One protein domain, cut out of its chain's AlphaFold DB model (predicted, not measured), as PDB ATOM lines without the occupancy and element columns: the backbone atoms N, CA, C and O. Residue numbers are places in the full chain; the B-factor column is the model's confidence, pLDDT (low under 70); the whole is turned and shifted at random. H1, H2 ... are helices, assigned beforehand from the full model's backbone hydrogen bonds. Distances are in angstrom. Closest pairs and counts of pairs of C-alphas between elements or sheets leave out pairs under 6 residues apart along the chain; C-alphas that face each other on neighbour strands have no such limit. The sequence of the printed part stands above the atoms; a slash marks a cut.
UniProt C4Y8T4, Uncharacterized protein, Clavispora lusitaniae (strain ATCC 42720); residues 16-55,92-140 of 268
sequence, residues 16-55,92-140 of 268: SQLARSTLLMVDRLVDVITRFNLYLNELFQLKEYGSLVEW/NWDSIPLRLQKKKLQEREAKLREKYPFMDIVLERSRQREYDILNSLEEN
ATOM      1  N   SER A  16     162.024 152.423 102.319       57.28
ATOM      2  CA  SER A  16     160.846 152.331 103.188       57.28
ATOM      3  C   SER A  16     160.780 153.427 104.267       57.28
ATOM      4  O   SER A  16     159.685 153.811 104.681       57.28
ATOM      5  N   GLN A  17     161.918 153.976 104.702       53.84
ATOM      6  CA  GLN A  17     161.959 155.084 105.667       53.84
ATOM      7  C   GLN A  17     161.700 156.442 104.998       53.84
ATOM      8  O   GLN A  17     160.972 157.264 105.552       53.84
ATOM      9  N   LEU A  18     162.198 156.641 103.773       56.00
ATOM     10  CA  LEU A  18     161.900 157.822 102.951       56.00
ATOM     11  C   LEU A  18     160.404 157.906 102.601       56.00
ATOM     12  O   LEU A  18     159.792 158.959 102.782       56.00
ATOM     13  N   ALA A  19     159.783 156.789 102.212       60.56
ATOM     14  CA  ALA A  19     158.344 156.725 101.938       60.56
ATOM     15  C   ALA A  19     157.477 157.016 103.181       60.56
ATOM     16  O   ALA A  19     156.466 157.707 103.091       60.56
ATOM     17  N   ARG A  20     157.886 156.551 104.371       65.00
ATOM     18  CA  ARG A  20     157.182 156.877 105.625       65.00
ATOM     19  C   ARG A  20     157.338 158.343 106.021       65.00
ATOM     20  O   ARG A  20     156.369 158.955 106.450       65.00
ATOM     21  N   SER A  21     158.531 158.916 105.862       70.75
ATOM     22  CA  SER A  21     158.776 160.325 106.196       70.75
ATOM     23  C   SER A  21     157.997 161.289 105.295       70.75
ATOM     24  O   SER A  21     157.427 162.264 105.780       70.75
ATOM     25  N   THR A  22     157.907 160.977 104.001       72.38
ATOM     26  CA  THR A  22     157.132 161.758 103.030       72.38
ATOM     27  C   THR A  22     155.635 161.635 103.289       72.38
ATOM     28  O   THR A  22     154.940 162.641 103.251       72.38
ATOM     29  N   LEU A  23     155.147 160.447 103.658       76.00
ATOM     30  CA  LEU A  23     153.750 160.243 104.040       76.00
ATOM     31  C   LEU A  23     153.371 161.026 105.309       76.00
ATOM     32  O   LEU A  23     152.347 161.698 105.319       76.00
ATOM     33  N   LEU A  24     154.231 161.040 106.332       81.25
ATOM     34  CA  LEU A  24     154.019 161.860 107.534       81.25
ATOM     35  C   LEU A  24     154.035 163.365 107.231       81.25
ATOM     36  O   LEU A  24     153.274 164.126 107.827       81.25
ATOM     37  N   MET A  25     154.900 163.810 106.317       80.31
ATOM     38  CA  MET A  25     154.955 165.209 105.886       80.31
ATOM     39  C   MET A  25     153.697 165.607 105.107       80.31
ATOM     40  O   MET A  25     153.144 166.677 105.351       80.31
ATOM     41  N   VAL A  26     153.221 164.729 104.221       84.75
ATOM     42  CA  VAL A  26     151.952 164.879 103.502       84.75
ATOM     43  C   VAL A  26     150.799 164.977 104.495       84.75
ATOM     44  O   VAL A  26     150.035 165.929 104.423       84.75
ATOM     45  N   ASP A  27     150.708 164.075 105.472       82.44
ATOM     46  CA  ASP A  27     149.599 164.074 106.431       82.44
ATOM     47  C   ASP A  27     149.583 165.318 107.331       82.44
ATOM     48  O   ASP A  27     148.505 165.846 107.621       82.44
ATOM     49  N   ARG A  28     150.763 165.826 107.719       85.56
ATOM     50  CA  ARG A  28     150.897 167.109 108.426       85.56
ATOM     51  C   ARG A  28     150.467 168.286 107.561       85.56
ATOM     52  O   ARG A  28     149.782 169.173 108.051       85.56
ATOM     53  N   LEU A  29     150.861 168.305 106.289       82.88
ATOM     54  CA  LEU A  29     150.472 169.378 105.379       82.88
ATOM     55  C   LEU A  29     148.963 169.361 105.109       82.88
ATOM     56  O   LEU A  29     148.344 170.419 105.095       82.88
ATOM     57  N   VAL A  30     148.370 168.171 104.971       87.75
ATOM     58  CA  VAL A  30     146.914 167.999 104.882       87.75
ATOM     59  C   VAL A  30     146.244 168.581 106.125       87.75
ATOM     60  O   VAL A  30     145.309 169.351 105.975       87.75
ATOM     61  N   ASP A  31     146.733 168.267 107.330       84.56
ATOM     62  CA  ASP A  31     146.169 168.778 108.591       84.56
ATOM     63  C   ASP A  31     146.230 170.313 108.678       84.56
ATOM     64  O   ASP A  31     145.233 170.969 108.980       84.56
ATOM     65  N   VAL A  32     147.374 170.904 108.323       86.69
ATOM     66  CA  VAL A  32     147.536 172.365 108.287       86.69
ATOM     67  C   VAL A  32     146.577 173.012 107.289       86.69
ATOM     68  O   VAL A  32     145.923 173.990 107.637       86.69
ATOM     69  N   ILE A  33     146.454 172.465 106.075       83.75
ATOM     70  CA  ILE A  33     145.555 173.008 105.045       83.75
ATOM     71  C   ILE A  33     144.093 172.873 105.472       83.75
ATOM     72  O   ILE A  33     143.336 173.824 105.314       83.75
ATOM     73  N   THR A  34     143.697 171.739 106.057       83.94
ATOM     74  CA  THR A  34     142.323 171.570 106.547       83.94
ATOM     75  C   THR A  34     141.973 172.561 107.638       83.94
ATOM     76  O   THR A  34     140.921 173.186 107.571       83.94
ATOM     77  N   ARG A  35     142.868 172.763 108.613       82.38
ATOM     78  CA  ARG A  35     142.647 173.745 109.680       82.38
ATOM     79  C   ARG A  35     142.601 175.157 109.121       82.38
ATOM     80  O   ARG A  35     141.730 175.922 109.496       82.38
ATOM     81  N   PHE A  36     143.500 175.489 108.197       85.00
ATOM     82  CA  PHE A  36     143.513 176.793 107.548       85.00
ATOM     83  C   PHE A  36     142.216 177.079 106.780       85.00
ATOM     84  O   PHE A  36     141.660 178.159 106.933       85.00
ATOM     85  N   ASN A  37     141.705 176.117 106.005       78.12
ATOM     86  CA  ASN A  37     140.427 176.261 105.304       78.12
ATOM     87  C   ASN A  37     139.257 176.414 106.280       78.12
ATOM     88  O   ASN A  37     138.406 177.276 106.075       78.12
ATOM     89  N   LEU A  38     139.241 175.625 107.359       81.69
ATOM     90  CA  LEU A  38     138.219 175.729 108.395       81.69
ATOM     91  C   LEU A  38     138.256 177.110 109.065       81.69
ATOM     92  O   LEU A  38     137.231 177.780 109.114       81.69
ATOM     93  N   TYR A  39     139.439 177.593 109.453       80.69
ATOM     94  CA  TYR A  39     139.618 178.934 110.014       80.69
ATOM     95  C   TYR A  39     139.257 180.041 109.026       80.69
ATOM     96  O   TYR A  39     138.718 181.058 109.439       80.69
ATOM     97  N   LEU A  40     139.531 179.877 107.730       74.69
ATOM     98  CA  LEU A  40     139.096 180.839 106.716       74.69
ATOM     99  C   LEU A  40     137.577 180.864 106.569       74.69
ATOM    100  O   LEU A  40     137.014 181.943 106.413       74.69
ATOM    101  N   ASN A  41     136.916 179.709 106.622       70.94
ATOM    102  CA  ASN A  41     135.458 179.626 106.581       70.94
ATOM    103  C   ASN A  41     134.834 180.223 107.850       70.94
ATOM    104  O   ASN A  41     133.892 181.005 107.745       70.94
ATOM    105  N   GLU A  42     135.395 179.939 109.026       70.62
ATOM    106  CA  GLU A  42     135.020 180.581 110.292       70.62
ATOM    107  C   GLU A  42     135.234 182.098 110.220       70.62
ATOM    108  O   GLU A  42     134.339 182.868 110.547       70.62
ATOM    109  N   LEU A  43     136.380 182.552 109.707       64.06
ATOM    110  CA  LEU A  43     136.693 183.969 109.527       64.06
ATOM    111  C   LEU A  43     135.780 184.639 108.493       64.06
ATOM    112  O   LEU A  43     135.454 185.813 108.633       64.06
ATOM    113  N   PHE A  44     135.347 183.910 107.462       59.28
ATOM    114  CA  PHE A  44     134.379 184.386 106.478       59.28
ATOM    115  C   PHE A  44     132.972 184.495 107.074       59.28
ATOM    116  O   PHE A  44     132.275 185.461 106.790       59.28
ATOM    117  N   GLN A  45     132.569 183.575 107.949       60.53
ATOM    118  CA  GLN A  45     131.330 183.713 108.725       60.53
ATOM    119  C   GLN A  45     131.441 184.868 109.735       60.53
ATOM    120  O   GLN A  45     130.512 185.653 109.902       60.53
ATOM    121  N   LEU A  46     132.625 185.069 110.320       51.31
ATOM    122  CA  LEU A  46     132.948 186.236 111.140       51.31
ATOM    123  C   LEU A  46     133.110 187.526 110.320       51.31
ATOM    124  O   LEU A  46     133.119 188.603 110.902       51.31
ATOM    125  N   LYS A  47     133.189 187.472 108.984       47.31
ATOM    126  CA  LYS A  47     133.205 188.658 108.111       47.31
ATOM    127  C   LYS A  47     131.857 189.382 108.117       47.31
ATOM    128  O   LYS A  47     131.824 190.582 107.854       47.31
ATOM    129  N   GLU A  48     130.765 188.695 108.462       50.38
ATOM    130  CA  GLU A  48     129.491 189.355 108.786       50.38
ATOM    131  C   GLU A  48     129.598 190.194 110.079       50.38
ATOM    132  O   GLU A  48     128.880 191.178 110.239       50.38
ATOM    133  N   TYR A  49     130.591 189.907 110.929       46.66
ATOM    134  CA  TYR A  49     131.075 190.736 112.040       46.66
ATOM    135  C   TYR A  49     132.390 191.436 111.637       46.66
ATOM    136  O   TYR A  49     133.434 191.243 112.259       46.66
ATOM    137  N   GLY A  50     132.359 192.186 110.531       45.56
ATOM    138  CA  GLY A  50     133.501 192.643 109.719       45.56
ATOM    139  C   GLY A  50     134.589 193.524 110.359       45.56
ATOM    140  O   GLY A  50     134.930 194.555 109.797       45.56
ATOM    141  N   SER A  51     135.198 193.112 111.470       44.84
ATOM    142  CA  SER A  51     136.232 193.875 112.181       44.84
ATOM    143  C   SER A  51     137.569 193.137 112.351       44.84
ATOM    144  O   SER A  51     138.525 193.751 112.822       44.84
ATOM    145  N   LEU A  52     137.676 191.844 112.015       46.47
ATOM    146  CA  LEU A  52     138.880 191.056 112.345       46.47
ATOM    147  C   LEU A  52     139.827 190.734 111.180       46.47
ATOM    148  O   LEU A  52     140.909 190.209 111.429       46.47
ATOM    149  N   VAL A  53     139.467 191.022 109.924       49.25
ATOM    150  CA  VAL A  53     140.334 190.686 108.770       49.25
ATOM    151  C   VAL A  53     141.324 191.807 108.434       49.25
ATOM    152  O   VAL A  53     142.386 191.546 107.878       49.25
ATOM    153  N   GLU A  54     141.038 193.040 108.844       52.53
ATOM    154  CA  GLU A  54     141.986 194.150 108.788       52.53
ATOM    155  C   GLU A  54     141.961 194.825 110.160       52.53
ATOM    156  O   GLU A  54     141.089 195.637 110.452       52.53
ATOM    157  N   TRP A  55     142.880 194.441 111.055       49.06
ATOM    158  CA  TRP A  55     143.114 195.240 112.256       49.06
ATOM    159  C   TRP A  55     143.825 196.510 111.809       49.06
ATOM    160  O   TRP A  55     145.051 196.556 111.704       49.06
ATOM    161  N   ASN A  92     152.740 192.582  87.328       68.31
ATOM    162  CA  ASN A  92     151.428 193.194  87.076       68.31
ATOM    163  C   ASN A  92     150.818 192.595  85.788       68.31
ATOM    164  O   ASN A  92     151.407 192.707  84.711       68.31
ATOM    165  N   TRP A  93     149.666 191.919  85.895       66.56
ATOM    166  CA  TRP A  93     149.033 191.169  84.791       66.56
ATOM    167  C   TRP A  93     147.991 192.002  84.044       66.56
ATOM    168  O   TRP A  93     147.524 191.572  82.986       66.56
ATOM    169  N   ASP A  94     147.649 193.188  84.551       73.44
ATOM    170  CA  ASP A  94     146.509 193.987  84.090       73.44
ATOM    171  C   ASP A  94     146.684 194.501  82.655       73.44
ATOM    172  O   ASP A  94     145.708 194.759  81.950       73.44
ATOM    173  N   SER A  95     147.927 194.581  82.171       80.50
ATOM    174  CA  SER A  95     148.250 195.003  80.805       80.50
ATOM    175  C   SER A  95     148.215 193.869  79.767       80.50
ATOM    176  O   SER A  95     148.457 194.111  78.583       80.50
ATOM    177  N   ILE A  96     147.980 192.620  80.181       80.25
ATOM    178  CA  ILE A  96     148.062 191.433  79.321       80.25
ATOM    179  C   ILE A  96     146.646 190.986  78.909       80.25
ATOM    180  O   ILE A  96     145.764 190.898  79.756       80.25
ATOM    181  N   PRO A  97     146.393 190.615  77.637       88.94
ATOM    182  CA  PRO A  97     145.106 190.047  77.231       88.94
ATOM    183  C   PRO A  97     144.710 188.809  78.053       88.94
ATOM    184  O   PRO A  97     145.536 187.924  78.279       88.94
ATOM    185  N   LEU A  98     143.422 188.677  78.394       83.38
ATOM    186  CA  LEU A  98     142.876 187.609  79.255       83.38
ATOM    187  C   LEU A  98     143.319 186.187  78.854       83.38
ATOM    188  O   LEU A  98     143.605 185.336  79.694       83.38
ATOM    189  N   ARG A  99     143.436 185.919  77.546       87.12
ATOM    190  CA  ARG A  99     143.914 184.625  77.033       87.12
ATOM    191  C   ARG A  99     145.361 184.329  77.446       87.12
ATOM    192  O   ARG A  99     145.690 183.187  77.757       87.12
ATOM    193  N   LEU A 100     146.222 185.343  77.421       84.44
ATOM    194  CA  LEU A 100     147.625 185.233  77.812       84.44
ATOM    195  C   LEU A 100     147.778 185.222  79.336       84.44
ATOM    196  O   LEU A 100     148.614 184.467  79.825       84.44
ATOM    197  N   GLN A 101     146.926 185.939  80.078       85.38
ATOM    198  CA  GLN A 101     146.838 185.809  81.537       85.38
ATOM    199  C   GLN A 101     146.493 184.368  81.938       85.38
ATOM    200  O   GLN A 101     147.225 183.744  82.702       85.38
ATOM    201  N   LYS A 102     145.448 183.772  81.344       87.62
ATOM    202  CA  LYS A 102     145.080 182.369  81.601       87.62
ATOM    203  C   LYS A 102     146.225 181.404  81.278       87.62
ATOM    204  O   LYS A 102     146.492 180.487  82.049       87.62
ATOM    205  N   LYS A 103     146.926 181.626  80.159       90.75
ATOM    206  CA  LYS A 103     148.098 180.823  79.778       90.75
ATOM    207  C   LYS A 103     149.211 180.923  80.825       90.75
ATOM    208  O   LYS A 103     149.753 179.905  81.237       90.75
ATOM    209  N   LYS A 104     149.533 182.135  81.269       84.81
ATOM    210  CA  LYS A 104     150.564 182.386  82.281       84.81
ATOM    211  C   LYS A 104     150.195 181.792  83.642       84.81
ATOM    212  O   LYS A 104     151.067 181.254  84.320       84.81
ATOM    213  N   LEU A 105     148.912 181.814  84.011       83.31
ATOM    214  CA  LEU A 105     148.413 181.170  85.226       83.31
ATOM    215  C   LEU A 105     148.611 179.653  85.147       83.31
ATOM    216  O   LEU A 105     149.166 179.060  86.066       83.31
ATOM    217  N   GLN A 106     148.262 179.050  84.009       87.06
ATOM    218  CA  GLN A 106     148.467 177.624  83.762       87.06
ATOM    219  C   GLN A 106     149.958 177.240  83.760       87.06
ATOM    220  O   GLN A 106     150.327 176.210  84.314       87.06
ATOM    221  N   GLU A 107     150.836 178.066  83.181       86.88
ATOM    222  CA  GLU A 107     152.293 177.865  83.234       86.88
ATOM    223  C   GLU A 107     152.822 177.925  84.677       86.88
ATOM    224  O   GLU A 107     153.670 177.119  85.063       86.88
ATOM    225  N   ARG A 108     152.318 178.859  85.495       84.50
ATOM    226  CA  ARG A 108     152.680 178.972  86.915       84.50
ATOM    227  C   ARG A 108     152.185 177.769  87.713       84.50
ATOM    228  O   ARG A 108     152.937 177.227  88.516       84.50
ATOM    229  N   GLU A 109     150.959 177.330  87.465       83.38
ATOM    230  CA  GLU A 109     150.373 176.152  88.100       83.38
ATOM    231  C   GLU A 109     151.130 174.869  87.721       83.38
ATOM    232  O   GLU A 109     151.421 174.041  88.583       83.38
ATOM    233  N   ALA A 110     151.542 174.728  86.457       86.75
ATOM    234  CA  ALA A 110     152.375 173.614  86.008       86.75
ATOM    235  C   ALA A 110     153.738 173.597  86.721       86.75
ATOM    236  O   ALA A 110     154.156 172.552  87.217       86.75
ATOM    237  N   LYS A 111     154.390 174.760  86.859       84.38
ATOM    238  CA  LYS A 111     155.635 174.893  87.638       84.38
ATOM    239  C   LYS A 111     155.439 174.566  89.118       84.38
ATOM    240  O   LYS A 111     156.330 173.995  89.743       84.38
ATOM    241  N   LEU A 112     154.289 174.921  89.695       79.50
ATOM    242  CA  LEU A 112     153.955 174.561  91.074       79.50
ATOM    243  C   LEU A 112     153.788 173.048  91.230       79.50
ATOM    244  O   LEU A 112     154.345 172.492  92.170       79.50
ATOM    245  N   ARG A 113     153.113 172.375  90.292       83.25
ATOM    246  CA  ARG A 113     152.992 170.907  90.300       83.25
ATOM    247  C   ARG A 113     154.332 170.199  90.138       83.25
ATOM    248  O   ARG A 113     154.574 169.203  90.806       83.25
ATOM    249  N   GLU A 114     155.215 170.727  89.295       87.56
ATOM    250  CA  GLU A 114     156.571 170.194  89.141       87.56
ATOM    251  C   GLU A 114     157.383 170.342  90.439       87.56
ATOM    252  O   GLU A 114     158.038 169.399  90.881       87.56
ATOM    253  N   LYS A 115     157.295 171.509  91.093       87.81
ATOM    254  CA  LYS A 115     157.988 171.787  92.359       87.81
ATOM    255  C   LYS A 115     157.410 170.995  93.540       87.81
ATOM    256  O   LYS A 115     158.152 170.637  94.455       87.81
ATOM    257  N   TYR A 116     156.105 170.736  93.531       84.31
ATOM    258  CA  TYR A 116     155.367 170.069  94.603       84.31
ATOM    259  C   TYR A 116     154.581 168.867  94.045       84.31
ATOM    260  O   TYR A 116     153.369 168.952  93.843       84.31
ATOM    261  N   PRO A 117     155.236 167.709  93.836       85.81
ATOM    262  CA  PRO A 117     154.639 166.560  93.142       85.81
ATOM    263  C   PRO A 117     153.488 165.887  93.906       85.81
ATOM    264  O   PRO A 117     152.724 165.118  93.334       85.81
ATOM    265  N   PHE A 118     153.355 166.160  95.203       87.56
ATOM    266  CA  PHE A 118     152.288 165.635  96.060       87.56
ATOM    267  C   PHE A 118     151.129 166.626  96.258       87.56
ATOM    268  O   PHE A 118     150.223 166.339  97.038       87.56
ATOM    269  N   MET A 119     151.146 167.780  95.579       82.69
ATOM    270  CA  MET A 119     150.152 168.845  95.757       82.69
ATOM    271  C   MET A 119     148.720 168.341  95.541       82.69
ATOM    272  O   MET A 119     147.875 168.545  96.405       82.69
ATOM    273  N   ASP A 120     148.460 167.623  94.444       85.94
ATOM    274  CA  ASP A 120     147.109 167.144  94.126       85.94
ATOM    275  C   ASP A 120     146.613 166.106  95.155       85.94
ATOM    276  O   ASP A 120     145.454 166.134  95.559       85.94
ATOM    277  N   ILE A 121     147.504 165.243  95.660       88.12
ATOM    278  CA  ILE A 121     147.182 164.255  96.708       88.12
ATOM    279  C   ILE A 121     146.822 164.958  98.019       88.12
ATOM    280  O   ILE A 121     145.889 164.551  98.710       88.12
ATOM    281  N   VAL A 122     147.571 166.003  98.371       87.12
ATOM    282  CA  VAL A 122     147.335 166.792  99.581       87.12
ATOM    283  C   VAL A 122     146.010 167.541  99.489       87.12
ATOM    284  O   VAL A 122     145.245 167.492 100.444       87.12
ATOM    285  N   LEU A 123     145.723 168.174  98.348       82.00
ATOM    286  CA  LEU A 123     144.471 168.900  98.121       82.00
ATOM    287  C   LEU A 123     143.252 167.973  98.162       82.00
ATOM    288  O   LEU A 123     142.223 168.324  98.737       82.00
ATOM    289  N   GLU A 124     143.360 166.782  97.575       89.81
ATOM    290  CA  GLU A 124     142.266 165.813  97.600       89.81
ATOM    291  C   GLU A 124     142.030 165.283  99.017       89.81
ATOM    292  O   GLU A 124     140.904 165.282  99.510       89.81
ATOM    293  N   ARG A 125     143.104 164.906  99.723       86.50
ATOM    294  CA  ARG A 125     143.005 164.454 101.118       86.50
ATOM    295  C   ARG A 125     142.509 165.548 102.053       86.50
ATOM    296  O   ARG A 125     141.800 165.226 103.002       86.50
ATOM    297  N   SER A 126     142.881 166.807 101.823       86.00
ATOM    298  CA  SER A 126     142.399 167.912 102.650       86.00
ATOM    299  C   SER A 126     140.911 168.125 102.438       86.00
ATOM    300  O   SER A 126     140.182 168.221 103.415       86.00
ATOM    301  N   ARG A 127     140.437 168.097 101.186       87.50
ATOM    302  CA  ARG A 127     139.004 168.194 100.888       87.50
ATOM    303  C   ARG A 127     138.216 167.052 101.528       87.50
ATOM    304  O   ARG A 127     137.175 167.295 102.124       87.50
ATOM    305  N   GLN A 128     138.725 165.822 101.435       89.88
ATOM    306  CA  GLN A 128     138.074 164.668 102.050       89.88
ATOM    307  C   GLN A 128     137.998 164.814 103.572       89.88
ATOM    308  O   GLN A 128     136.933 164.652 104.148       89.88
ATOM    309  N   ARG A 129     139.106 165.182 104.224       84.31
ATOM    310  CA  ARG A 129     139.142 165.371 105.678       84.31
ATOM    311  C   ARG A 129     138.243 166.526 106.133       84.31
ATOM    312  O   ARG A 129     137.632 166.421 107.187       84.31
ATOM    313  N   GLU A 130     138.147 167.605 105.360       85.12
ATOM    314  CA  GLU A 130     137.198 168.698 105.612       85.12
ATOM    315  C   GLU A 130     135.748 168.203 105.540       85.12
ATOM    316  O   GLU A 130     134.977 168.435 106.467       85.12
ATOM    317  N   TYR A 131     135.400 167.452 104.492       87.25
ATOM    318  CA  TYR A 131     134.081 166.832 104.348       87.25
ATOM    319  C   TYR A 131     133.757 165.884 105.513       87.25
ATOM    320  O   TYR A 131     132.664 165.943 106.069       87.25
ATOM    321  N   ASP A 132     134.718 165.058 105.931       87.06
ATOM    322  CA  ASP A 132     134.551 164.138 107.058       87.06
ATOM    323  C   ASP A 132     134.287 164.896 108.377       87.06
ATOM    324  O   ASP A 132     133.426 164.492 109.158       87.06
ATOM    325  N   ILE A 133     134.983 166.019 108.614       85.31
ATOM    326  CA  ILE A 133     134.766 166.878 109.791       85.31
ATOM    327  C   ILE A 133     133.365 167.498 109.758       85.31
ATOM    328  O   ILE A 133     132.652 167.429 110.759       85.31
ATOM    329  N   LEU A 134     132.948 168.065 108.623       81.31
ATOM    330  CA  LEU A 134     131.628 168.689 108.488       81.31
ATOM    331  C   LEU A 134     130.494 167.674 108.700       81.31
ATOM    332  O   LEU A 134     129.580 167.938 109.479       81.31
ATOM    333  N   ASN A 135     130.596 166.480 108.113       84.81
ATOM    334  CA  ASN A 135     129.589 165.431 108.306       84.81
ATOM    335  C   ASN A 135     129.546 164.914 109.746       84.81
ATOM    336  O   ASN A 135     128.470 164.621 110.258       84.81
ATOM    337  N   SER A 136     130.696 164.822 110.423       80.88
ATOM    338  CA  SER A 136     130.732 164.402 111.831       80.88
ATOM    339  C   SER A 136     129.977 165.363 112.761       80.88
ATOM    340  O   SER A 136     129.476 164.940 113.807       80.88
ATOM    341  N   LEU A 137     129.868 166.635 112.359       73.00
ATOM    342  CA  LEU A 137     129.073 167.664 113.027       73.00
ATOM    343  C   LEU A 137     127.574 167.505 112.733       73.00
ATOM    344  O   LEU A 137     126.757 167.649 113.640       73.00
ATOM    345  N   GLU A 138     127.206 167.178 111.491       70.56
ATOM    346  CA  GLU A 138     125.807 166.968 111.084       70.56
ATOM    347  C   GLU A 138     125.199 165.677 111.658       70.56
ATOM    348  O   GLU A 138     124.011 165.647 111.977       70.56
ATOM    349  N   GLU A 139     126.002 164.625 111.845       67.25
ATOM    350  CA  GLU A 139     125.570 163.364 112.467       67.25
ATOM    351  C   GLU A 139     125.484 163.443 114.008       67.25
ATOM    352  O   GLU A 139     124.868 162.575 114.629       67.25
ATOM    353  N   ASN A 140     126.021 164.501 114.636       54.62
ATOM    354  CA  ASN A 140     125.920 164.762 116.080       54.62
ATOM    355  C   ASN A 140     125.263 166.121 116.407       54.62
ATOM    356  O   ASN A 140     125.897 166.977 117.026       54.62
TER     357      ASN A 140
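What this domain is: This is residues 16 to 55 and 92 to 140 of the 268 residues of an uncharacterized protein of Clavispora lusitaniae (strain ATCC 42720) (UniProt C4Y8T4). Two helices cross as an open X, the long straight H1 and the shorter H3, touching near the middle of H1; a third helix, H2, makes a corner with the first-residue end of H3 and reaches away from H1 as a separate arm. There is no common core: H2 touches no helix, and both ends of H1, residues 16 to 21 and 45 to 49, stick out beyond the crossing. The printed part has 89 residues with three named helices, in the order H1, H2, H3, and no named strand; its class is all helix. It is only just loose, close to extended, with a radius of gyration of the C-alphas of 17.9 A, and its outline is flat, spanning 51 by 49 by 26 A.

How they stand to each other: H1, residues 16 to 49, touches H3, residues 119 to 138, with 14 pairs of C-alphas within 8 A. The closest C-alphas are those of Val 30 and Ser 126, 5.0 A apart. H1 touches H3 with residues 26 to 38 alone, and H3 touches H1 with residues 122 to 130 alone. Their lines stand at a steep tilt of 54 degrees, and they run the same way. H2, residues 98 to 115, is apart from H1. H2 and H3 are close but not clearly touching; their closest C-alphas, those of Arg 113 and Met 119, are 6.5 A apart. Their lines are about perpendicular, at 88 degrees. In H2 and H3 every O i to N i+4 pair is within hydrogen-bond range; in H1, 28 of 30 are.

Where its parts are: H1 has 34 residues and begins at C-alpha 16, at (160.846, 152.331, 103.188); it measures 49.4 A from first to last C-alpha. H2 has 18 residues and measures 25.5 A, with C-alpha 98 at (142.876, 187.609, 79.255). H3 has 20 residues and measures 28.8 A, ending at C-alpha 138, at (125.807, 166.968, 111.084).

The domain as a whole: The two C-alphas farthest apart are those of Ser 95 and Asn 140, 51.6 A. Residues 56 to 91 are not printed, and C-alphas 55 and 92 are 26.6 A apart across this cut, which lies in the link from H1 to H2. The link from H2 to H3 is tight, with 3 residues between them. Residues 105 to 117, of which 105 to 115 belong to H2, stand free, and so do residues 135 to 140, of which 135 to 138 belong to H3. The mean pLDDT of the printed part is 76.3; residues 16 to 20, 43 to 55, 92 to 93 and 139 to 140 of this model are under 70.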